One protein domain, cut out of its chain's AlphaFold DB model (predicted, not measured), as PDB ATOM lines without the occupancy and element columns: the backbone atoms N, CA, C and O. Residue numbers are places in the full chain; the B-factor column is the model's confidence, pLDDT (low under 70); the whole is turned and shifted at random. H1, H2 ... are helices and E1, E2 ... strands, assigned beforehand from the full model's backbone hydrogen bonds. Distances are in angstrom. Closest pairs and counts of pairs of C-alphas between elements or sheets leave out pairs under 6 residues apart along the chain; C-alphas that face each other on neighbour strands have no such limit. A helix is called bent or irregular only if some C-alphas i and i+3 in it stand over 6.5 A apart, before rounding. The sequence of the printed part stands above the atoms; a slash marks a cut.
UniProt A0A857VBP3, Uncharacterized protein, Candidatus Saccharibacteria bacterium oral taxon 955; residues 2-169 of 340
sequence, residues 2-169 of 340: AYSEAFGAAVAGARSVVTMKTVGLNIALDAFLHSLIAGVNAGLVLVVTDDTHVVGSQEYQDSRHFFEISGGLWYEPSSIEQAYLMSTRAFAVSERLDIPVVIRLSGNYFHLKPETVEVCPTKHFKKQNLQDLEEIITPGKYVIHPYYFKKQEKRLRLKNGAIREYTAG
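AT A GLANCE: This is residues 2 to 169 of the 340 residues of an uncharacterized protein of Candidatus Saccharibacteria bacterium oral taxon 955 (UniProt A0A857VBP3). A twisted sheet of four parallel strands makes the core, with H5 along one face and H1 and H2 over the other; H3 runs beside H1, and the long H8 passes the E3 edge. Residues 112 to 138, with no named element, swing in a wide arc from H6 to H7. The 168 printed residues hold eight named helices and four named strands, H1 E1 H2 H3 E2 H4 E3 H5 E4 H6 H7 H8, with sheet order E1 E2 E4 E3. The class is mixed, helices and strands; the whole is compact, radius of gyration of the C-alphas 16.2 A, spans 47 by 39 by 31 A.

HOW THE PARTS SIT: In the sheet, E1 (residues 16 to 21) and E2 (44 to 49) are parallel at 17 degrees, N 18 to O 45 being 2.9 A. E2 and E4 (101 to 105) are parallel at 19 degrees, N 103 to O 46 2.8 A. E4 and E3 (73 to 75) are parallel at 35 degrees, N 75 to O 102 2.7 A. H5 (80 to 97) is over E2 and E4, height 8.0 A; the C-alphas of Ser 94 and Val 101 are closest to E4, 5.4 A. On the opposite face, H1 (2 to 12) is over E1, height 7.4 A, with Ala 6 and Ser 16 the closest C-alphas, 5.4 A; H2 (22 to 27) stands up from the sheet at 46 degrees. These are three layers, helices on both faces. H3 (29 to 38) touches H1 at a shallow tilt of 17 degrees, the same way; the closest C-alphas are those of Ser 4 and Ala 31, 6.0 A. H8 (146 to 167) touches H3 with residues 152 to 156 alone, about perpendicular at 84 degrees, closest C-alphas Ile 37 and Leu 156, 5.3 A. H4 (64 to 70) and H8 only graze the sheet; H6 (107 to 111) and H7 (139 to 142) are not on it. E1, H2 H3, E2 and E3, H5, E4 are strand-helix-strand units, parallel neighbour strands with helices between, and E2, H4, E3 is a split one, with E4 between its strands; the three crossovers are right-handed. Every O i to N i+4 pair is within hydrogen-bond range in H1 and H3, 1 of 2 in H2, 12 of 14 in H5 and 16 of 18 in H8; H4 has 0 of 3 but 3 of 4 O i to N i+3 pairs, H6 0 of 1 but 2 of 2, and H7 is too short for an O i to N i+4 pair.

IN THESE COORDINATES: H1 begins at C-alpha 2 (204.433, 229.407, 247.206) and is 15.3 A long. E1 is 17.1 A, E2 16.4 A, H3 14.0 A and E4 13.1 A. H5 is 24.4 A and irregular, C-alphas 88 and 91 being 7.1 A apart; H8 is 30.3 A and irregular, C-alphas 147 and 150 being 8.1 A apart, and ends at C-alpha 167 (191.676, 238.633, 270.317).

THE WHOLE: The C-alphas farthest apart are those of Thr 116 and Tyr 147, 51.9 A. The printed part has no cut; the links E2 to H4 and H6 to H7 are long, with 14 and 27 residues. Mean pLDDT of the printed part is 82.6; residue 13, residues 55 to 59 and residues 120 to 140 are under 70.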
ATOM      1  N   ALA A   2     203.802 229.367 245.872       78.62
ATOM      2  CA  ALA A   2     204.433 229.407 247.206       78.62
ATOM      3  C   ALA A   2     203.466 229.271 248.404       78.62
ATOM      4  O   ALA A   2     203.747 228.526 249.339       78.62
ATOM      5  N   TYR A   3     202.307 229.947 248.374       87.62
ATOM      6  CA  TYR A   3     201.302 229.789 249.432       87.62
ATOM      7  C   TYR A   3     200.777 228.350 249.520       87.62
ATOM      8  O   TYR A   3     200.766 227.757 250.592       87.62
ATOM      9  N   SER A   4     200.362 227.780 248.386       82.50
ATOM     10  CA  SER A   4     199.810 226.426 248.304       82.50
ATOM     11  C   SER A   4     200.824 225.364 248.733       82.50
ATOM     12  O   SER A   4     200.444 224.391 249.372       82.50
ATOM     13  N   GLU A   5     202.111 225.559 248.437       78.06
ATOM     14  CA  GLU A   5     203.197 224.684 248.899       78.06
ATOM     15  C   GLU A   5     203.367 224.749 250.420       78.06
ATOM     16  O   GLU A   5     203.411 223.711 251.084       78.06
ATOM     17  N   ALA A   6     203.391 225.959 250.991       79.06
ATOM     18  CA  ALA A   6     203.439 226.140 252.438       79.06
ATOM     19  C   ALA A   6     202.204 225.534 253.119       79.06
ATOM     20  O   ALA A   6     202.331 224.855 254.141       79.06
ATOM     21  N   PHE A   7     201.019 225.714 252.535       85.75
ATOM     22  CA  PHE A   7     199.793 225.093 253.017       85.75
ATOM     23  C   PHE A   7     199.849 223.564 252.928       85.75
ATOM     24  O   PHE A   7     199.547 222.889 253.909       85.75
ATOM     25  N   GLY A   8     200.326 223.004 251.816       75.00
ATOM     26  CA  GLY A   8     200.537 221.565 251.661       75.00
ATOM     27  C   GLY A   8     201.486 220.989 252.718       75.00
ATOM     28  O   GLY A   8     201.179 219.961 253.319       75.00
ATOM     29  N   ALA A   9     202.590 221.681 253.017       71.19
ATOM     30  CA  ALA A   9     203.511 221.299 254.090       71.19
ATOM     31  C   ALA A   9     202.834 221.325 255.474       71.19
ATOM     32  O   ALA A   9     202.955 220.364 256.238       71.19
ATOM     33  N   ALA A  10     202.053 222.373 255.757       79.00
ATOM     34  CA  ALA A  10     201.269 222.499 256.984       79.00
ATOM     35  C   ALA A  10     200.255 221.363 257.138       79.00
ATOM     36  O   ALA A  10     200.139 220.797 258.222       79.00
ATOM     37  N   VAL A  11     199.561 220.982 256.063       76.94
ATOM     38  CA  VAL A  11     198.632 219.837 256.035       76.94
ATOM     39  C   VAL A  11     199.370 218.510 256.241       76.94
ATOM     40  O   VAL A  11     198.905 217.662 257.006       76.94
ATOM     41  N   ALA A  12     200.554 218.348 255.647       72.25
ATOM     42  CA  ALA A  12     201.411 217.176 255.836       72.25
ATOM     43  C   ALA A  12     202.014 217.071 257.255       72.25
ATOM     44  O   ALA A  12     202.578 216.037 257.611       72.25
ATOM     45  N   GLY A  13     201.860 218.106 258.087       68.75
ATOM     46  CA  GLY A  13     202.283 218.115 259.488       68.75
ATOM     47  C   GLY A  13     203.629 218.796 259.746       68.75
ATOM     48  O   GLY A  13     204.164 218.660 260.846       68.75
ATOM     49  N   ALA A  14     204.167 219.536 258.775       74.25
ATOM     50  CA  ALA A  14     205.343 220.380 258.950       74.25
ATOM     51  C   ALA A  14     204.929 221.844 259.127       74.25
ATOM     52  O   ALA A  14     204.170 222.375 258.323       74.25
ATOM     53  N   ARG A  15     205.448 222.523 260.155       84.12
ATOM     54  CA  ARG A  15     205.252 223.973 260.290       84.12
ATOM     55  C   ARG A  15     205.848 224.694 259.090       84.12
ATOM     56  O   ARG A  15     206.962 224.375 258.676       84.12
ATOM     57  N   SER A  16     205.138 225.687 258.578       83.00
ATOM     58  CA  SER A  16     205.558 226.426 257.393       83.00
ATOM     59  C   SER A  16     205.277 227.917 257.527       83.00
ATOM     60  O   SER A  16     204.313 228.358 258.156       83.00
ATOM     61  N   VAL A  17     206.161 228.710 256.934       92.94
ATOM     62  CA  VAL A  17     205.999 230.153 256.804       92.94
ATOM     63  C   VAL A  17     206.115 230.520 255.339       92.94
ATOM     64  O   VAL A  17     206.944 229.968 254.615       92.94
ATOM     65  N   VAL A  18     205.285 231.455 254.903       90.50
ATOM     66  CA  VAL A  18     205.365 232.033 253.568       90.50
ATOM     67  C   VAL A  18     205.313 233.546 253.683       90.50
ATOM     68  O   VAL A  18     204.519 234.100 254.439       90.50
ATOM     69  N   THR A  19     206.187 234.218 252.943       90.50
ATOM     70  CA  THR A  19     206.287 235.676 252.929       90.50
ATOM     71  C   THR A  19     205.944 236.195 251.543       90.50
ATOM     72  O   THR A  19     206.490 235.700 250.556       90.50
ATOM     73  N   MET A  20     205.074 237.193 251.440       89.31
ATOM     74  CA  MET A  20     204.734 237.812 250.157       89.31
ATOM     75  C   MET A  20     204.270 239.253 250.332       89.31
ATOM     76  O   MET A  20     203.802 239.643 251.395       89.31
ATOM     77  N   LYS A  21     204.350 240.035 249.256       86.44
ATOM     78  CA  LYS A  21     203.608 241.295 249.155       86.44
ATOM     79  C   LYS A  21     202.128 241.003 248.898       86.44
ATOM     80  O   LYS A  21     201.814 239.951 248.332       86.44
ATOM     81  N   THR A  22     201.227 241.927 249.227       86.12
ATOM     82  CA  THR A  22     199.776 241.769 248.995       86.12
ATOM     83  C   THR A  22     199.434 241.386 247.556       86.12
ATOM     84  O   THR A  22     198.588 240.532 247.343       86.12
ATOM     85  N   VAL A  23     200.149 241.905 246.552       81.25
ATOM     86  CA  VAL A  23     199.941 241.513 245.141       81.25
ATOM     87  C   VAL A  23     200.196 240.022 244.884       81.25
ATOM     88  O   VAL A  23     199.524 239.404 244.063       81.25
ATOM     89  N   GLY A  24     201.135 239.413 245.615       85.75
ATOM     90  CA  GLY A  24     201.345 237.966 245.595       85.75
ATOM     91  C   GLY A  24     200.226 237.218 246.319       85.75
ATOM     92  O   GLY A  24     199.818 236.148 245.870       85.75
ATOM     93  N   LEU A  25     199.688 237.808 247.392       90.75
ATOM     94  CA  LEU A  25     198.522 237.276 248.093       90.75
ATOM     95  C   LEU A  25     197.264 237.326 247.221       90.75
ATOM     96  O   LEU A  25     196.494 236.379 247.273       90.75
ATOM     97  N   ASN A  26     197.098 238.329 246.352       88.00
ATOM     98  CA  ASN A  26     195.996 238.383 245.380       88.00
ATOM     99  C   ASN A  26     195.984 237.140 244.485       88.00
ATOM    100  O   ASN A  26     194.945 236.517 244.286       88.00
ATOM    101  N   ILE A  27     197.160 236.744 243.988       87.12
ATOM    102  CA  ILE A  27     197.324 235.545 243.152       87.12
ATOM    103  C   ILE A  27     197.060 234.272 243.968       87.12
ATOM    104  O   ILE A  27     196.553 233.282 243.445       87.12
ATOM    105  N   ALA A  28     197.419 234.280 245.252       89.31
ATOM    106  CA  ALA A  28     197.244 233.153 246.160       89.31
ATOM    107  C   ALA A  28     195.908 233.163 246.923       89.31
ATOM    108  O   ALA A  28     195.719 232.315 247.797       89.31
ATOM    109  N   LEU A  29     195.001 234.101 246.627       92.31
ATOM    110  CA  LEU A  29     193.863 234.402 247.494       92.31
ATOM    111  C   LEU A  29     192.924 233.205 247.630       92.31
ATOM    112  O   LEU A  29     192.492 232.902 248.735       92.31
ATOM    113  N   ASP A  30     192.679 232.479 246.540       89.12
ATOM    114  CA  ASP A  30     191.872 231.256 246.554       89.12
ATOM    115  C   ASP A  30     192.429 230.219 247.545       89.12
ATOM    116  O   ASP A  30     191.745 229.785 248.471       89.12
ATOM    117  N   ALA A  31     193.721 229.897 247.429       87.00
ATOM    118  CA  ALA A  31     194.387 228.959 248.329       87.00
ATOM    119  C   ALA A  31     194.399 229.459 249.786       87.00
ATOM    120  O   ALA A  31     194.203 228.671 250.715       87.00
ATOM    121  N   PHE A  32     194.587 230.766 249.994       95.75
ATOM    122  CA  PHE A  32     194.528 231.391 251.313       95.75
ATOM    123  C   PHE A  32     193.139 231.263 251.946       95.75
ATOM    124  O   PHE A  32     193.015 230.738 253.055       95.75
ATOM    125  N   LEU A  33     192.081 231.659 251.240       93.75
ATOM    126  CA  LEU A  33     190.709 231.583 251.744       93.75
ATOM    127  C   LEU A  33     190.281 230.134 252.004       93.75
ATOM    128  O   LEU A  33     189.661 229.847 253.029       93.75
ATOM    129  N   HIS A  34     190.675 229.200 251.138       89.38
ATOM    130  CA  HIS A  34     190.426 227.776 251.352       89.38
ATOM    131  C   HIS A  34     191.126 227.234 252.595       89.38
ATOM    132  O   HIS A  34     190.524 226.460 253.342       89.38
ATOM    133  N   SER A  35     192.351 227.674 252.881       93.44
ATOM    134  CA  SER A  35     193.060 227.252 254.092       93.44
ATOM    135  C   SER A  35     192.406 227.754 255.390       93.44
ATOM    136  O   SER A  35     192.471 227.057 256.400       93.44
ATOM    137  N   LEU A  36     191.704 228.898 255.378       94.88
ATOM    138  CA  LEU A  36     190.912 229.367 256.529       94.88
ATOM    139  C   LEU A  36     189.736 228.421 256.820       94.88
ATOM    140  O   LEU A  36     189.438 228.108 257.976       94.88
ATOM    141  N   ILE A  37     189.090 227.915 255.767       91.06
ATOM    142  CA  ILE A  37     187.971 226.970 255.871       91.06
ATOM    143  C   ILE A  37     188.481 225.585 256.286       91.06
ATOM    144  O   ILE A  37     188.031 225.018 257.291       91.06
ATOM    145  N   ALA A  38     189.431 225.037 255.528       87.12
ATOM    146  CA  ALA A  38     189.984 223.702 255.730       87.12
ATOM    147  C   ALA A  38     190.740 223.586 257.060       87.12
ATOM    148  O   ALA A  38     190.607 222.588 257.771       87.12
ATOM    149  N   GLY A  39     191.465 224.638 257.436       88.88
ATOM    150  CA  GLY A  39     192.388 224.647 258.559       88.88
ATOM    151  C   GLY A  39     193.712 223.969 258.256       88.88
ATOM    152  O   GLY A  39     193.998 223.598 257.122       88.88
ATOM    153  N   VAL A  40     194.519 223.794 259.292       84.88
ATOM    154  CA  VAL A  40     195.901 223.317 259.211       84.88
ATOM    155  C   VAL A  40     196.073 222.011 260.000       84.88
ATOM    156  O   VAL A  40     195.149 221.536 260.658       84.88
ATOM    157  N   ASN A  41     197.227 221.356 259.873       77.50
ATOM    158  CA  ASN A  41     197.607 220.217 260.725       77.50
ATOM    159  C   ASN A  41     198.816 220.588 261.600       77.50
ATOM    160  O   ASN A  41     198.830 220.319 262.795       77.50
ATOM    161  N   ALA A  42     199.793 221.282 261.019       80.88
ATOM    162  CA  ALA A  42     200.843 222.015 261.718       80.88
ATOM    163  C   ALA A  42     200.748 223.514 261.407       80.88
ATOM    164  O   ALA A  42     200.137 223.903 260.413       80.88
ATOM    165  N   GLY A  43     201.339 224.358 262.253       86.56
ATOM    166  CA  GLY A  43     201.173 225.809 262.156       86.56
ATOM    167  C   GLY A  43     201.622 226.388 260.812       86.56
ATOM    168  O   GLY A  43     202.723 226.093 260.342       86.56
ATOM    169  N   LEU A  44     200.784 227.253 260.238       93.50
ATOM    170  CA  LEU A  44     201.043 228.003 259.010       93.50
ATOM    171  C   LEU A  44     201.026 229.500 259.312       93.50
ATOM    172  O   LEU A  44     200.034 230.032 259.816       93.50
ATOM    173  N   VAL A  45     202.112 230.185 258.965       97.44
ATOM    174  CA  VAL A  45     202.238 231.637 259.129       97.44
ATOM    175  C   VAL A  45     202.393 232.304 257.766       97.44
ATOM    176  O   VAL A  45     203.272 231.948 256.984       97.44
ATOM    177  N   LEU A  46     201.552 233.295 257.487       97.69
ATOM    178  CA  LEU A  46     201.667 234.167 256.321       97.69
ATOM    179  C   LEU A  46     202.202 235.522 256.776       97.69
ATOM    180  O   LEU A  46     201.500 236.250 257.466       97.69
ATOM    181  N   VAL A  47     203.410 235.896 256.364       96.44
ATOM    182  CA  VAL A  47     203.877 237.280 256.508       96.44
ATOM    183  C   VAL A  47     203.496 238.032 255.240       96.44
ATOM    184  O   VAL A  47     204.013 237.730 254.160       96.44
ATOM    185  N   VAL A  48     202.581 238.988 255.359       94.06
ATOM    186  CA  VAL A  48     202.136 239.818 254.238       94.06
ATOM    187  C   VAL A  48     202.657 241.237 254.401       94.06
ATOM    188  O   VAL A  48     202.526 241.839 255.467       94.06
ATOM    189  N   THR A  49     203.269 241.766 253.347       90.69
ATOM    190  CA  THR A  49     203.715 243.159 253.304       90.69
ATOM    191  C   THR A  49     202.719 243.989 252.504       90.69
ATOM    192  O   THR A  49     202.526 243.761 251.308       90.69
ATOM    193  N   ASP A  50     202.068 244.928 253.185       88.19
ATOM    194  CA  ASP A  50     201.053 245.810 252.615       88.19
ATOM    195  C   ASP A  50     201.643 247.148 252.178       88.19
ATOM    196  O   ASP A  50     202.613 247.651 252.750       88.19
ATOM    197  N   ASP A  51     201.026 247.736 251.155       79.25
ATOM    198  CA  ASP A  51     201.436 249.008 250.567       79.25
ATOM    199  C   ASP A  51     200.227 249.941 250.457       79.25
ATOM    200  O   ASP A  51     199.652 250.178 249.393       79.25
ATOM    201  N   THR A  52     199.820 250.461 251.614       83.50
ATOM    202  CA  THR A  52     198.678 251.374 251.776       83.50
ATOM    203  C   THR A  52     198.972 252.802 251.313       83.50
ATOM    204  O   THR A  52     198.105 253.669 251.380       83.50
ATOM    205  N   HIS A  53     200.190 253.073 250.838       77.38
ATOM    206  CA  HIS A  53     200.607 254.388 250.349       77.38
ATOM    207  C   HIS A  53     201.185 254.348 248.926       77.38
ATOM    208  O   HIS A  53     201.619 255.384 248.427       77.38
ATOM    209  N   VAL A  54     201.160 253.184 248.265       70.12
ATOM    210  CA  VAL A  54     201.598 252.987 246.871       70.12
ATOM    211  C   VAL A  54     203.042 253.458 246.647       70.12
ATOM    212  O   VAL A  54     203.358 254.184 245.705       70.12
ATOM    213  N   VAL A  55     203.939 253.079 247.557       64.44
ATOM    214  CA  VAL A  55     205.354 253.488 247.513       64.44
ATOM    215  C   VAL A  55     206.163 252.555 246.627       64.44
ATOM    216  O   VAL A  55     207.007 252.994 245.847       64.44
ATOM    217  N   GLY A  56     205.913 251.254 246.756       57.41
ATOM    218  CA  GLY A  56     206.598 250.202 246.014       57.41
ATOM    219  C   GLY A  56     205.650 249.295 245.234       57.41
ATOM    220  O   GLY A  56     206.068 248.223 244.797       57.41
ATOM    221  N   SER A  57     204.361 249.623 245.150       59.47
ATOM    222  CA  SER A  57     203.344 248.930 244.350       59.47
ATOM    223  C   SER A  57     202.820 249.838 243.247       59.47
ATOM    224  O   SER A  57     203.051 251.044 243.235       59.47
ATOM    225  N   GLN A  58     202.121 249.233 242.295       60.69
ATOM    226  CA  GLN A  58     201.404 249.932 241.240       60.69
ATOM    227  C   GLN A  58     200.050 250.458 241.747       60.69
ATOM    228  O   GLN A  58     199.513 251.413 241.186       60.69
ATOM    229  N   GLU A  59     199.523 249.872 242.823       65.56
ATOM    230  CA  GLU A  59     198.211 250.169 243.377       65.56
ATOM    231  C   GLU A  59     198.156 250.074 244.912       65.56
ATOM    232  O   GLU A  59     199.025 249.480 245.559       65.56
ATOM    233  N   TYR A  60     197.111 250.673 245.491       81.25
ATOM    234  CA  TYR A  60     196.804 250.599 246.922       81.25
ATOM    235  C   TYR A  60     196.358 249.184 247.285       81.25
ATOM    236  O   TYR A  60     195.395 248.676 246.709       81.25
ATOM    237  N   GLN A  61     197.042 248.558 248.243       82.81
ATOM    238  CA  GLN A  61     196.723 247.206 248.700       82.81
ATOM    239  C   GLN A  61     196.776 247.123 250.226       82.81
ATOM    240  O   GLN A  61     197.807 247.400 250.843       82.81
ATOM    241  N   ASP A  62     195.659 246.698 250.812       91.81
ATOM    242  CA  ASP A  62     195.498 246.464 252.244       91.81
ATOM    243  C   ASP A  62     194.882 245.076 252.461       91.81
ATOM    244  O   ASP A  62     193.696 244.847 252.203       91.81
ATOM    245  N   SER A  63     195.701 244.133 252.928       93.06
ATOM    246  CA  SER A  63     195.320 242.733 253.133       93.06
ATOM    247  C   SER A  63     194.227 242.549 254.185       93.06
ATOM    248  O   SER A  63     193.578 241.499 254.211       93.06
ATOM    249  N   ARG A  64     193.973 243.562 255.026       93.50
ATOM    250  CA  ARG A  64     192.873 243.553 256.001       93.50
ATOM    251  C   ARG A  64     191.514 243.411 255.321       93.50
ATOM    252  O   ARG A  64     190.615 242.816 255.898       93.50
ATOM    253  N   HIS A  65     191.360 243.845 254.072       91.81
ATOM    254  CA  HIS A  65     190.115 243.635 253.326       91.81
ATOM    255  C   HIS A  65     189.811 242.155 253.051       91.81
ATOM    256  O   HIS A  65     188.645 241.780 252.954       91.81
ATOM    257  N   PHE A  66     190.817 241.272 253.007       92.88
ATOM    258  CA  PHE A  66     190.573 239.831 252.855       92.88
ATOM    259  C   PHE A  66     189.959 239.200 254.105       92.88
ATOM    260  O   PHE A  66     189.242 238.204 253.995       92.88
ATOM    261  N   PHE A  67     190.165 239.804 255.282       92.62
ATOM    262  CA  PHE A  67     189.483 239.391 256.506       92.62
ATOM    263  C   PHE A  67     187.955 239.536 256.377       92.62
ATOM    264  O   PHE A  67     187.220 238.742 256.956       92.62
ATOM    265  N   GLU A  68     187.447 240.487 255.584       89.69
ATOM    266  CA  GLU A  68     185.997 240.674 255.401       89.69
ATOM    267  C   GLU A  68     185.326 239.497 254.674       89.69
ATOM    268  O   GLU A  68     184.121 239.306 254.812       89.69
ATOM    269  N   ILE A  69     186.097 238.695 253.929       91.19
ATOM    270  CA  ILE A  69     185.577 237.577 253.132       91.19
ATOM    271  C   ILE A  69     185.320 236.349 254.016       91.19
ATOM    272  O   ILE A  69     184.229 235.786 253.997       91.19
ATOM    273  N   SER A  70     186.322 235.937 254.802       88.44
ATOM    274  CA  SER A  70     186.293 234.663 255.542       88.44
ATOM    275  C   SER A  70     186.645 234.792 257.026       88.44
ATOM    276  O   SER A  70     186.669 233.789 257.741       88.44
ATOM    277  N   GLY A  71     186.911 235.996 257.528       94.38
ATOM    278  CA  GLY A  71     187.508 236.197 258.847       94.38
ATOM    279  C   GLY A  71     188.963 235.719 258.884       94.38
ATOM    280  O   GLY A  71     189.693 235.881 257.911       94.38
ATOM    281  N   GLY A  72     189.380 235.118 260.000       96.25
ATOM    282  CA  GLY A  72     190.757 234.686 260.268       96.25
ATOM    283  C   GLY A  72     191.474 235.571 261.292       96.25
ATOM    284  O   GLY A  72     190.831 236.357 261.981       96.25
ATOM    285  N   LEU A  73     192.796 235.420 261.424       97.44
ATOM    286  CA  LEU A  73     193.605 236.129 262.422       97.44
ATOM    287  C   LEU A  73     194.763 236.880 261.766       97.44
ATOM    288  O   LEU A  73     195.656 236.260 261.190       97.44
ATOM    289  N   TRP A  74     194.761 238.204 261.910       96.94
ATOM    290  CA  TRP A  74     195.874 239.069 261.538       96.94
ATOM    291  C   TRP A  74     196.506 239.614 262.803       96.94
ATOM    292  O   TRP A  74     195.828 240.179 263.657       96.94
ATOM    293  N   TYR A  75     197.815 239.478 262.894       97.00
ATOM    294  CA  TYR A  75     198.667 240.265 263.757       97.00
ATOM    295  C   TYR A  75     199.192 241.466 262.991       97.00
ATOM    296  O   TYR A  75     199.655 241.340 261.860       97.00
ATOM    297  N   GLU A  76     199.143 242.618 263.639       94.44
ATOM    298  CA  GLU A  76     199.646 243.884 263.137       94.44
ATOM    299  C   GLU A  76     200.576 244.479 264.200       94.44
ATOM    300  O   GLU A  76     200.131 245.241 265.064       94.44
ATOM    301  N   PRO A  77     201.853 244.065 264.211       93.75
ATOM    302  CA  PRO A  77     202.789 244.486 265.233       93.75
ATOM    303  C   PRO A  77     203.098 245.985 265.143       93.75
ATOM    304  O   PRO A  77     203.260 246.548 264.059       93.75
ATOM    305  N   SER A  78     203.240 246.625 266.299       91.62
ATOM    306  CA  SER A  78     203.615 248.031 266.430       91.62
ATOM    307  C   SER A  78     205.111 248.285 266.554       91.62
ATOM    308  O   SER A  78     205.551 249.402 266.290       91.62
ATOM    309  N   SER A  79     205.881 247.290 266.992       90.38
ATOM    310  CA  SER A  79     207.327 247.378 267.227       90.38
ATOM    311  C   SER A  79     208.042 246.112 266.753       90.38
ATOM    312  O   SER A  79     207.400 245.098 266.455       90.38
ATOM    313  N   ILE A  80     209.375 246.167 266.693       90.06
ATOM    314  CA  ILE A  80     210.213 245.019 266.325       90.06
ATOM    315  C   ILE A  80     210.093 243.930 267.398       90.06
ATOM    316  O   ILE A  80     209.913 242.756 267.063       90.06
ATOM    317  N   GLU A  81     210.107 244.312 268.678       89.56
ATOM    318  CA  GLU A  81     209.860 243.393 269.794       89.56
ATOM    319  C   GLU A  81     208.495 242.698 269.672       89.56
ATOM    320  O   GLU A  81     208.401 241.468 269.735       89.56
ATOM    321  N   GLN A  82     207.426 243.458 269.419       90.69
ATOM    322  CA  GLN A  82     206.090 242.882 269.313       90.69
ATOM    323  C   GLN A  82     205.977 241.943 268.104       90.69
ATOM    324  O   GLN A  82     205.358 240.883 268.210       90.69
ATOM    325  N   ALA A  83     206.613 242.273 266.976       91.25
ATOM    326  CA  ALA A  83     206.671 241.392 265.812       91.25
ATOM    327  C   ALA A  83     207.395 240.076 266.120       91.25
ATOM    328  O   ALA A  83     206.929 239.009 265.710       91.25
ATOM    329  N   TYR A  84     208.494 240.125 266.876       90.12
ATOM    330  CA  TYR A  84     209.212 238.936 267.331       90.12
ATOM    331  C   TYR A  84     208.332 238.059 268.241       90.12
ATOM    332  O   TYR A  84     208.156 236.863 267.980       90.12
ATOM    333  N   LEU A  85     207.688 238.650 269.251       89.12
ATOM    334  CA  LEU A  85     206.777 237.941 270.160       89.12
ATOM    335  C   LEU A  85     205.561 237.352 269.425       89.12
ATOM    336  O   LEU A  85     205.155 236.215 269.673       89.12
ATOM    337  N   MET A  86     204.984 238.094 268.480       92.44
ATOM    338  CA  MET A  86     203.872 237.618 267.657       92.44
ATOM    339  C   MET A  86     204.290 236.475 266.731       92.44
ATOM    340  O   MET A  86     203.551 235.499 266.611       92.44
ATOM    341  N   SER A  87     205.477 236.552 266.129       90.25
ATOM    342  CA  SER A  87     206.003 235.514 265.233       90.25
ATOM    343  C   SER A  87     206.299 234.214 265.976       90.25
ATOM    344  O   SER A  87     205.927 233.135 265.514       90.25
ATOM    345  N   THR A  88     206.907 234.301 267.161       85.56
ATOM    346  CA  THR A  88     207.236 233.121 267.979       85.56
ATOM    347  C   THR A  88     205.987 232.367 268.442       85.56
ATOM    348  O   THR A  88     205.986 231.134 268.452       85.56
ATOM    349  N   ARG A  89     204.892 233.076 268.755       89.75
ATOM    350  CA  ARG A  89     203.608 232.453 269.133       89.75
ATOM    351  C   ARG A  89     202.717 232.063 267.948       89.75
ATOM    352  O   ARG A  89     201.812 231.251 268.130       89.75
ATOM    353  N   ALA A  90     202.934 232.618 266.752       94.25
ATOM    354  CA  ALA A  90     202.011 232.488 265.619       94.25
ATOM    355  C   ALA A  90     201.747 231.030 265.215       94.25
ATOM    356  O   ALA A  90     200.594 230.662 265.017       94.25
ATOM    357  N   PHE A  91     202.775 230.180 265.176       91.75
ATOM    358  CA  PHE A  91     202.609 228.758 264.846       91.75
ATOM    359  C   PHE A  91     201.712 228.020 265.843       91.75
ATOM    360  O   PHE A  91     200.830 227.267 265.446       91.75
ATOM    361  N   ALA A  92     201.911 228.275 267.136       90.06
ATOM    362  CA  ALA A  92     201.123 227.672 268.206       90.06
ATOM    363  C   ALA A  92     199.654 228.089 268.133       90.06
ATOM    364  O   ALA A  92     198.745 227.290 268.337       90.06
ATOM    365  N   VAL A  93     199.433 229.371 267.848       93.25
ATOM    366  CA  VAL A  93     198.098 229.945 267.704       93.25
ATOM    367  C   VAL A  93     197.421 229.411 266.443       93.25
ATOM    368  O   VAL A  93     196.249 229.061 266.502       93.25
ATOM    369  N   SER A  94     198.165 229.273 265.343       95.12
ATOM    370  CA  SER A  94     197.694 228.656 264.099       95.12
ATOM    371  C   SER A  94     197.207 227.222 264.324       95.12
ATOM    372  O   SER A  94     196.110 226.872 263.894       95.12
ATOM    373  N   GLU A  95     197.977 226.420 265.062       91.81
ATOM    374  CA  GLU A  95     197.615 225.043 265.427       91.81
ATOM    375  C   GLU A  95     196.391 225.006 266.342       91.81
ATOM    376  O   GLU A  95     195.437 224.281 266.072       91.81
ATOM    377  N   ARG A  96     196.387 225.832 267.396       90.31
ATOM    378  CA  ARG A  96     195.290 225.897 268.369       90.31
ATOM    379  C   ARG A  96     193.965 226.326 267.736       90.31
ATOM    380  O   ARG A  96     192.920 225.820 268.128       90.31
ATOM    381  N   LEU A  97     193.998 227.301 266.828       92.75
ATOM    382  CA  LEU A  97     192.802 227.878 266.203       92.75
ATOM    383  C   LEU A  97     192.447 227.214 264.864       92.75
ATOM    384  O   LEU A  97     191.444 227.578 264.254       92.75
ATOM    385  N   ASP A  98     193.243 226.237 264.417       92.88
ATOM    386  CA  ASP A  98     193.076 225.518 263.152       92.88
ATOM    387  C   ASP A  98     192.920 226.459 261.937       92.88
ATOM    388  O   ASP A  98     192.026 226.288 261.102       92.88
ATOM    389  N   ILE A  99     193.778 227.480 261.850       95.38
ATOM    390  CA  ILE A  99     193.802 228.482 260.769       95.38
ATOM    391  C   ILE A  99     195.234 228.945 260.463       95.38
ATOM    392  O   ILE A  99     196.069 228.945 261.370       95.38
ATOM    393  N   PRO A 100     195.555 229.403 259.239       97.25
ATOM    394  CA  PRO A 100     196.750 230.220 259.027       97.25
ATOM    395  C   PRO A 100     196.696 231.502 259.874       97.25
ATOM    396  O   PRO A 100     195.653 232.148 259.966       97.25
ATOM    397  N   VAL A 101     197.831 231.900 260.450       98.31
ATOM    398  CA  VAL A 101     197.978 233.204 261.118       98.31
ATOM    399  C   VAL A 101     198.681 234.167 260.178       98.31
ATOM    400  O   VAL A 101     199.752 233.857 259.655       98.31
ATOM    401  N   VAL A 102     198.095 235.343 259.979       98.38
ATOM    402  CA  VAL A 102     198.686 236.401 259.162       98.38
ATOM    403  C   VAL A 102     199.468 237.357 260.054       98.38
ATOM    404  O   VAL A 102     198.986 237.765 261.103       98.38
ATOM    405  N   ILE A 103     200.672 237.735 259.642       97.56
ATOM    406  CA  ILE A 103     201.452 238.830 260.217       97.56
ATOM    407  C   ILE A 103     201.544 239.900 259.135       97.56
ATOM    408  O   ILE A 103     202.242 239.726 258.135       97.56
ATOM    409  N   ARG A 104     200.796 240.983 259.318       95.31
ATOM    410  CA  ARG A 104     200.743 242.119 258.402       95.31
ATOM    411  C   ARG A 104     201.816 243.129 258.768       95.31
ATOM    412  O   ARG A 104     201.854 243.604 259.898       95.31
ATOM    413  N   LEU A 105     202.633 243.504 257.793       91.12
ATOM    414  CA  LEU A 105     203.631 244.563 257.916       91.12
ATOM    415  C   LEU A 105     203.286 245.679 256.923       91.12
ATOM    416  O   LEU A 105     203.288 245.444 255.717       91.12
ATOM    417  N   SER A 106     202.979 246.882 257.413       84.75
ATOM    418  CA  SER A 106     202.747 248.059 256.563       84.75
ATOM    419  C   SER A 106     204.065 248.714 256.136       84.75
ATOM    420  O   SER A 106     205.123 248.442 256.705       84.75
ATOM    421  N   GLY A 107     204.015 249.642 255.176       77.50
ATOM    422  CA  GLY A 107     205.187 250.423 254.758       77.50
ATOM    423  C   GLY A 107     205.929 251.101 255.923       77.50
ATOM    424  O   GLY A 107     207.156 251.059 255.980       77.50
ATOM    425  N   ASN A 108     205.200 251.645 256.904       82.38
ATOM    426  CA  ASN A 108     205.796 252.312 258.068       82.38
ATOM    427  C   ASN A 108     206.566 251.356 258.995       82.38
ATOM    428  O   ASN A 108     207.471 251.803 259.701       82.38
ATOM    429  N   TYR A 109     206.271 250.050 258.964       85.88
ATOM    430  CA  TYR A 109     207.006 249.043 259.735       85.88
ATOM    431  C   TYR A 109     208.489 248.993 259.347       85.88
ATOM    432  O   TYR A 109     209.363 248.897 260.207       85.88
ATOM    433  N   PHE A 110     208.799 249.144 258.058       82.00
ATOM    434  CA  PHE A 110     210.177 249.110 257.553       82.00
ATOM    435  C   PHE A 110     211.002 250.357 257.911       82.00
ATOM    436  O   PHE A 110     212.198 250.403 257.632       82.00
ATOM    437  N   HIS A 111     210.379 251.351 258.546       82.06
ATOM    438  CA  HIS A 111     211.013 252.581 259.020       82.06
ATOM    439  C   HIS A 111     211.053 252.679 260.552       82.06
ATOM    440  O   HIS A 111     211.363 253.744 261.096       82.06
ATOM    441  N   LEU A 112     210.731 251.594 261.263       83.75
ATOM    442  CA  LEU A 112     210.915 251.527 262.708       83.75
ATOM    443  C   LEU A 112     212.398 251.672 263.063       83.75
ATOM    444  O   LEU A 112     213.288 251.216 262.340       83.75
ATOM    445  N   LYS A 113     212.668 252.325 264.197       82.81
ATOM    446  CA  LYS A 113     214.031 252.429 264.716       82.81
ATOM    447  C   LYS A 113     214.532 251.028 265.084       82.81
ATOM    448  O   LYS A 113     213.750 250.252 265.633       82.81
ATOM    449  N   PRO A 114     215.811 250.710 264.823       79.06
ATOM    450  CA  PRO A 114     216.409 249.480 265.317       79.06
ATOM    451  C   PRO A 114     216.238 249.361 266.833       79.06
ATOM    452  O   PRO A 114     216.422 250.334 267.564       79.06
ATOM    453  N   GLU A 115     215.909 248.159 267.285       82.69
ATOM    454  CA  GLU A 115     215.636 247.828 268.679       82.69
ATOM    455  C   GLU A 115     216.347 246.514 269.011       82.69
ATOM    456  O   GLU A 115     216.446 245.621 268.165       82.69
ATOM    457  N   THR A 116     216.878 246.400 270.230       83.75
ATOM    458  CA  THR A 116     217.428 245.128 270.715       83.75
ATOM    459  C   THR A 116     216.289 244.322 271.309       83.75
ATOM    460  O   THR A 116     215.603 244.809 272.198       83.75
ATOM    461  N   VAL A 117     216.100 243.095 270.830       84.06
ATOM    462  CA  VAL A 117     215.033 242.207 271.302       84.06
ATOM    463  C   VAL A 117     215.645 241.057 272.088       84.06
ATOM    464  O   VAL A 117     216.573 240.401 271.609       84.06
ATOM    465  N   GLU A 118     215.118 240.793 273.282       81.12
ATOM    466  CA  GLU A 118     215.509 239.621 274.059       81.12
ATOM    467  C   GLU A 118     214.965 238.347 273.400       81.12
ATOM    468  O   GLU A 118     213.757 238.140 273.253       81.12
ATOM    469  N   VAL A 119     215.879 237.478 272.970       78.50
ATOM    470  CA  VAL A 119     215.526 236.228 272.297       78.50
ATOM    471  C   VAL A 119     215.067 235.219 273.342       78.50
ATOM    472  O   VAL A 119     215.866 234.669 274.099       78.50
ATOM    473  N   CYS A 120     213.771 234.926 273.348       69.19
ATOM    474  CA  CYS A 120     213.220 233.867 274.180       69.19
ATOM    475  C   CYS A 120     213.611 232.491 273.608       69.19
ATOM    476  O   CYS A 120     213.408 232.249 272.412       69.19
ATOM    477  N   PRO A 121     214.107 231.545 274.430       64.75
ATOM    478  CA  PRO A 121     214.368 230.184 273.980       64.75
ATOM    479  C   PRO A 121     213.093 229.559 273.415       64.75
ATOM    480  O   PRO A 121     212.067 229.458 274.097       64.75
ATOM    481  N   THR A 122     213.142 229.108 272.164       58.38
ATOM    482  CA  THR A 122     212.025 228.401 271.543       58.38
ATOM    483  C   THR A 122     211.820 227.067 272.251       58.38
ATOM    484  O   THR A 122     212.612 226.132 272.124       58.38
ATOM    485  N   LYS A 123     210.720 226.945 273.002       58.19
ATOM    486  CA  LYS A 123     210.277 225.634 273.483       58.19
ATOM    487  C   LYS A 123     209.995 224.767 272.260       58.19
ATOM    488  O   LYS A 123     209.206 225.154 271.394       58.19
ATOM    489  N   HIS A 124     210.637 223.602 272.185       54.12
ATOM    490  CA  HIS A 124     210.274 222.598 271.194       54.12
ATOM    491  C   HIS A 124     208.794 222.280 271.369       54.12
ATOM    492  O   HIS A 124     208.357 221.857 272.443       54.12
ATOM    493  N   PHE A 125     208.012 222.521 270.326       54.31
ATOM    494  CA  PHE A 125     206.612 222.155 270.354       54.31
ATOM    495  C   PHE A 125     206.498 220.643 270.277       54.31
ATOM    496  O   PHE A 125     206.924 220.020 269.306       54.31
ATOM    497  N   LYS A 126     205.891 220.050 271.305       51.94
ATOM    498  CA  LYS A 126     205.313 218.722 271.161       51.94
ATOM    499  C   LYS A 126     204.074 218.884 270.293       51.94
ATOM    500  O   LYS A 126     203.215 219.702 270.616       51.94
ATOM    501  N   LYS A 127     204.009 218.124 269.197       48.12
ATOM    502  CA  LYS A 127     202.795 217.978 268.391       48.12
ATOM    503  C   LYS A 127     201.636 217.737 269.361       48.12
ATOM    504  O   LYS A 127     201.703 216.787 270.141       48.12
ATOM    505  N   GLN A 128     200.634 218.618 269.383       46.66
ATOM    506  CA  GLN A 128     199.424 218.314 270.139       46.66
ATOM    507  C   GLN A 128     198.857 217.018 269.556       46.66
ATOM    508  O   GLN A 128     198.711 216.896 268.338       46.66
ATOM    509  N   ASN A 129     198.579 216.035 270.414       42.50
ATOM    510  CA  ASN A 129     197.734 214.919 270.024       42.50
ATOM    511  C   ASN A 129     196.342 215.505 269.814       42.50
ATOM    512  O   ASN A 129     195.557 215.636 270.740       42.50
ATOM    513  N   LEU A 130     196.061 215.896 268.575       45.34
ATOM    514  CA  LEU A 130     194.794 216.480 268.153       45.34
ATOM    515  C   LEU A 130     193.612 215.481 268.258       45.34
ATOM    516  O   LEU A 130     192.497 215.810 267.878       45.34
ATOM    517  N   GLN A 131     193.831 214.273 268.793       42.66
ATOM    518  CA  GLN A 131     192.826 213.215 268.943       42.66
ATOM    519  C   GLN A 131     191.599 213.642 269.771       42.66
ATOM    520  O   GLN A 131     190.529 213.091 269.558       42.66
ATOM    521  N   ASP A 132     191.701 214.679 270.609       37.84
ATOM    522  CA  ASP A 132     190.582 215.147 271.447       37.84
ATOM    523  C   ASP A 132     189.575 216.064 270.713       37.84
ATOM    524  O   ASP A 132     188.632 216.574 271.316       37.84
ATOM    525  N   LEU A 133     189.745 216.284 269.403       45.84
ATOM    526  CA  LEU A 133     188.818 217.050 268.560       45.84
ATOM    527  C   LEU A 133     188.367 216.218 267.348       45.84
ATOM    528  O   LEU A 133     188.501 216.662 266.207       45.84
ATOM    529  N   GLU A 134     187.845 215.007 267.565       42.66
ATOM    530  CA  GLU A 134     187.451 214.064 266.496       42.66
ATOM    531  C   GLU A 134     186.572 214.683 265.385       42.66
ATOM    532  O   GLU A 134     186.689 214.301 264.220       42.66
ATOM    533  N   GLU A 135     185.755 215.705 265.675       43.56
ATOM    534  CA  GLU A 135     184.966 216.410 264.647       43.56
ATOM    535  C   GLU A 135     185.779 217.380 263.758       43.56
ATOM    536  O   GLU A 135     185.338 217.738 262.657       43.56
ATOM    537  N   ILE A 136     186.959 217.818 264.206       47.91
ATOM    538  CA  ILE A 136     187.784 218.841 263.547       47.91
ATOM    539  C   ILE A 136     188.885 218.213 262.687       47.91
ATOM    540  O   ILE A 136     189.199 218.799 261.658       47.91
ATOM    541  N   ILE A 137     189.413 217.020 262.998       50.81
ATOM    542  CA  ILE A 137     190.488 216.354 262.216       50.81
ATOM    543  C   ILE A 137     189.985 215.097 261.499       50.81
ATOM    544  O   ILE A 137     190.635 214.060 261.450       50.81
ATOM    545  N   THR A 138     188.820 215.173 260.865       57.66
ATOM    546  CA  THR A 138     188.523 214.211 259.794       57.66
ATOM    547  C   THR A 138     189.309 214.617 258.540       57.66
ATOM    548  O   THR A 138     189.242 215.797 258.184       57.66
ATOM    549  N   PRO A 139     189.973 213.700 257.807       60.41
ATOM    550  CA  PRO A 139     190.605 214.003 256.513       60.41
ATOM    551  C   PRO A 139     189.680 214.756 255.540       60.41
ATOM    552  O   PRO A 139     190.126 215.601 254.768       60.41
ATOM    553  N   GLY A 140     188.364 214.540 255.655       66.69
ATOM    554  CA  GLY A 140     187.338 215.273 254.913       66.69
ATOM    555  C   GLY A 140     187.284 216.785 255.174       66.69
ATOM    556  O   GLY A 140     186.579 217.485 254.455       66.69
ATOM    557  N   LYS A 141     188.003 217.337 256.166       75.69
ATOM    558  CA  LYS A 141     188.053 218.793 256.385       75.69
ATOM    559  C   LYS A 141     188.753 219.541 255.253       75.69
ATOM    560  O   LYS A 141     188.378 220.679 254.989       75.69
ATOM    561  N   TYR A 142     189.707 218.882 254.598       76.12
ATOM    562  CA  TYR A 142     190.457 219.416 253.464       76.12
ATOM    563  C   TYR A 142     189.672 219.350 252.151       76.12
ATOM    564  O   TYR A 142     190.062 219.985 251.179       76.12
ATOM    565  N   VAL A 143     188.552 218.621 252.123       74.94
ATOM    566  CA  VAL A 143     187.661 218.561 250.962       74.94
ATOM    567  C   VAL A 143     186.754 219.789 250.974       74.94
ATOM    568  O   VAL A 143     185.757 219.852 251.698       74.94
ATOM    569  N   ILE A 144     187.116 220.776 250.159       77.06
ATOM    570  CA  ILE A 144     186.319 221.975 249.903       77.06
ATOM    571  C   ILE A 144     185.475 221.721 248.654       77.06
ATOM    572  O   ILE A 144     185.998 221.583 247.554       77.06
ATOM    573  N   HIS A 145     184.160 221.593 248.834       78.62
ATOM    574  CA  HIS A 145     183.232 221.285 247.743       78.62
ATOM    575  C   HIS A 145     181.843 221.894 248.005       78.62
ATOM    576  O   HIS A 145     181.390 221.837 249.153       78.62
ATOM    577  N   PRO A 146     181.117 222.409 246.992       78.94
ATOM    578  CA  PRO A 146     179.796 223.021 247.186       78.94
ATOM    579  C   PRO A 146     178.796 222.129 247.936       78.94
ATOM    580  O   PRO A 146     178.053 222.610 248.790       78.94
ATOM    581  N   TYR A 147     178.839 220.813 247.705       79.94
ATOM    582  CA  TYR A 147     177.997 219.838 248.415       79.94
ATOM    583  C   TYR A 147     178.147 219.905 249.947       79.94
ATOM    584  O   TYR A 147     177.171 219.764 250.681       79.94
ATOM    585  N   TYR A 148     179.355 220.184 250.454       80.31
ATOM    586  CA  TYR A 148     179.633 220.267 251.892       80.31
ATOM    587  C   TYR A 148     179.583 221.707 252.438       80.31
ATOM    588  O   TYR A 148     180.033 221.932 253.565       80.31
ATOM    589  N   PHE A 149     179.065 222.681 251.677       84.38
ATOM    590  CA  PHE A 149     179.114 224.109 252.021       84.38
ATOM    591  C   PHE A 149     178.602 224.405 253.438       84.38
ATOM    592  O   PHE A 149     179.312 225.019 254.226       84.38
ATOM    593  N   LYS A 150     177.433 223.875 253.828       88.38
ATOM    594  CA  LYS A 150     176.865 224.103 255.173       88.38
ATOM    595  C   LYS A 150     177.800 223.648 256.302       88.38
ATOM    596  O   LYS A 150     177.883 224.284 257.351       88.38
ATOM    597  N   LYS A 151     178.519 222.537 256.101       86.19
ATOM    598  CA  LYS A 151     179.491 222.018 257.078       86.19
ATOM    599  C   LYS A 151     180.743 222.896 257.124       86.19
ATOM    600  O   LYS A 151     181.252 223.173 258.208       86.19
ATOM    601  N   GLN A 152     181.218 223.339 255.962       87.12
ATOM    602  CA  GLN A 152     182.365 224.239 255.829       87.12
ATOM    603  C   GLN A 152     182.094 225.604 256.471       87.12
ATOM    604  O   GLN A 152     182.896 226.065 257.280       87.12
ATOM    605  N   GLU A 153     180.936 226.198 256.194       91.12
ATOM    606  CA  GLU A 153     180.486 227.462 256.778       91.12
ATOM    607  C   GLU A 153     180.388 227.362 258.306       91.12
ATOM    608  O   GLU A 153     180.943 228.196 259.026       91.12
ATOM    609  N   LYS A 154     179.759 226.296 258.828       89.62
ATOM    610  CA  LYS A 154     179.687 226.049 260.278       89.62
ATOM    611  C   LYS A 154     181.085 226.002 260.900       89.62
ATOM    612  O   LYS A 154     181.296 226.618 261.945       89.62
ATOM    613  N   ARG A 155     182.034 225.299 260.272       87.62
ATOM    614  CA  ARG A 155     183.422 225.198 260.751       87.62
ATOM    615  C   ARG A 155     184.107 226.562 260.763       87.62
ATOM    616  O   ARG A 155     184.678 226.933 261.786       87.62
ATOM    617  N   LEU A 156     184.018 227.313 259.667       92.25
ATOM    618  CA  LEU A 156     184.608 228.647 259.568       92.25
ATOM    619  C   LEU A 156     184.036 229.591 260.635       92.25
ATOM    620  O   LEU A 156     184.779 230.310 261.302       92.25
ATOM    621  N   ARG A 157     182.719 229.543 260.870       92.81
ATOM    622  CA  ARG A 157     182.053 230.349 261.901       92.81
ATOM    623  C   ARG A 157     182.548 230.027 263.311       92.81
ATOM    624  O   ARG A 157     182.760 230.955 264.089       92.81
ATOM    625  N   LEU A 158     182.725 228.744 263.639       90.38
ATOM    626  CA  LEU A 158     183.254 228.308 264.937       90.38
ATOM    627  C   LEU A 158     184.697 228.782 265.138       90.38
ATOM    628  O   LEU A 158     184.999 229.369 266.175       90.38
ATOM    629  N   LYS A 159     185.551 228.623 264.117       92.62
ATOM    630  CA  LYS A 159     186.930 229.139 264.126       92.62
ATOM    631  C   LYS A 159     186.954 230.645 264.366       92.62
ATOM    632  O   LYS A 159     187.608 231.108 265.290       92.62
ATOM    633  N   ASN A 160     186.160 231.408 263.615       94.75
ATOM    634  CA  ASN A 160     186.037 232.855 263.800       94.75
ATOM    635  C   ASN A 160     185.486 233.252 265.179       94.75
ATOM    636  O   ASN A 160     185.836 234.316 265.680       94.75
ATOM    637  N   GLY A 161     184.653 232.419 265.808       93.94
ATOM    638  CA  GLY A 161     184.242 232.588 267.206       93.94
ATOM    639  C   GLY A 161     185.421 232.484 268.170       93.94
ATOM    640  O   GLY A 161     185.698 233.439 268.889       93.94
ATOM    641  N   ALA A 162     186.166 231.380 268.100       93.31
ATOM    642  CA  ALA A 162     187.344 231.154 268.936       93.31
ATOM    643  C   ALA A 162     188.439 232.215 268.715       93.31
ATOM    644  O   ALA A 162     189.105 232.639 269.657       93.31
ATOM    645  N   ILE A 163     188.607 232.684 267.476       95.56
ATOM    646  CA  ILE A 163     189.540 233.768 267.157       95.56
ATOM    647  C   ILE A 163     189.096 235.078 267.822       95.56
ATOM    648  O   ILE A 163     189.936 235.764 268.397       95.56
ATOM    649  N   ARG A 164     187.800 235.426 267.792       94.81
ATOM    650  CA  ARG A 164     187.287 236.624 268.485       94.81
ATOM    651  C   ARG A 164     187.506 236.554 269.991       94.81
ATOM    652  O   ARG A 164     187.908 237.548 270.579       94.81
ATOM    653  N   GLU A 165     187.274 235.397 270.606       93.62
ATOM    654  CA  GLU A 165     187.566 235.194 272.032       93.62
ATOM    655  C   GLU A 165     189.059 235.371 272.327       93.62
ATOM    656  O   GLU A 165     189.433 236.026 273.297       93.62
ATOM    657  N   TYR A 166     189.918 234.839 271.454       93.62
ATOM    658  CA  TYR A 166     191.364 234.985 271.571       93.62
ATOM    659  C   TYR A 166     191.829 236.445 271.450       93.62
ATOM    660  O   TYR A 166     192.703 236.862 272.211       93.62
ATOM    661  N   THR A 167     191.265 237.233 270.527       94.94
ATOM    662  CA  THR A 167     191.676 238.633 270.317       94.94
ATOM    663  C   THR A 167     190.964 239.644 271.209       94.94
ATOM    664  O   THR A 167     191.433 240.777 271.306       94.94
ATOM    665  N   ALA A 168     189.888 239.258 271.905       93.50
ATOM    666  CA  ALA A 168     189.083 240.159 272.732       93.50
ATOM    667  C   ALA A 168     189.903 240.940 273.772       93.50
ATOM    668  O   ALA A 168     189.560 242.081 274.062       93.50
ATOM    669  N   GLY A 169     190.983 240.351 274.295       91.19
ATOM    670  CA  GLY A 169     191.904 240.983 275.250       91.19
ATOM    671  C   GLY A 169     193.250 241.425 274.666       91.19
ATOM    672  O   GLY A 169     194.153 241.756 275.424       91.19
TER     673      GLY A 169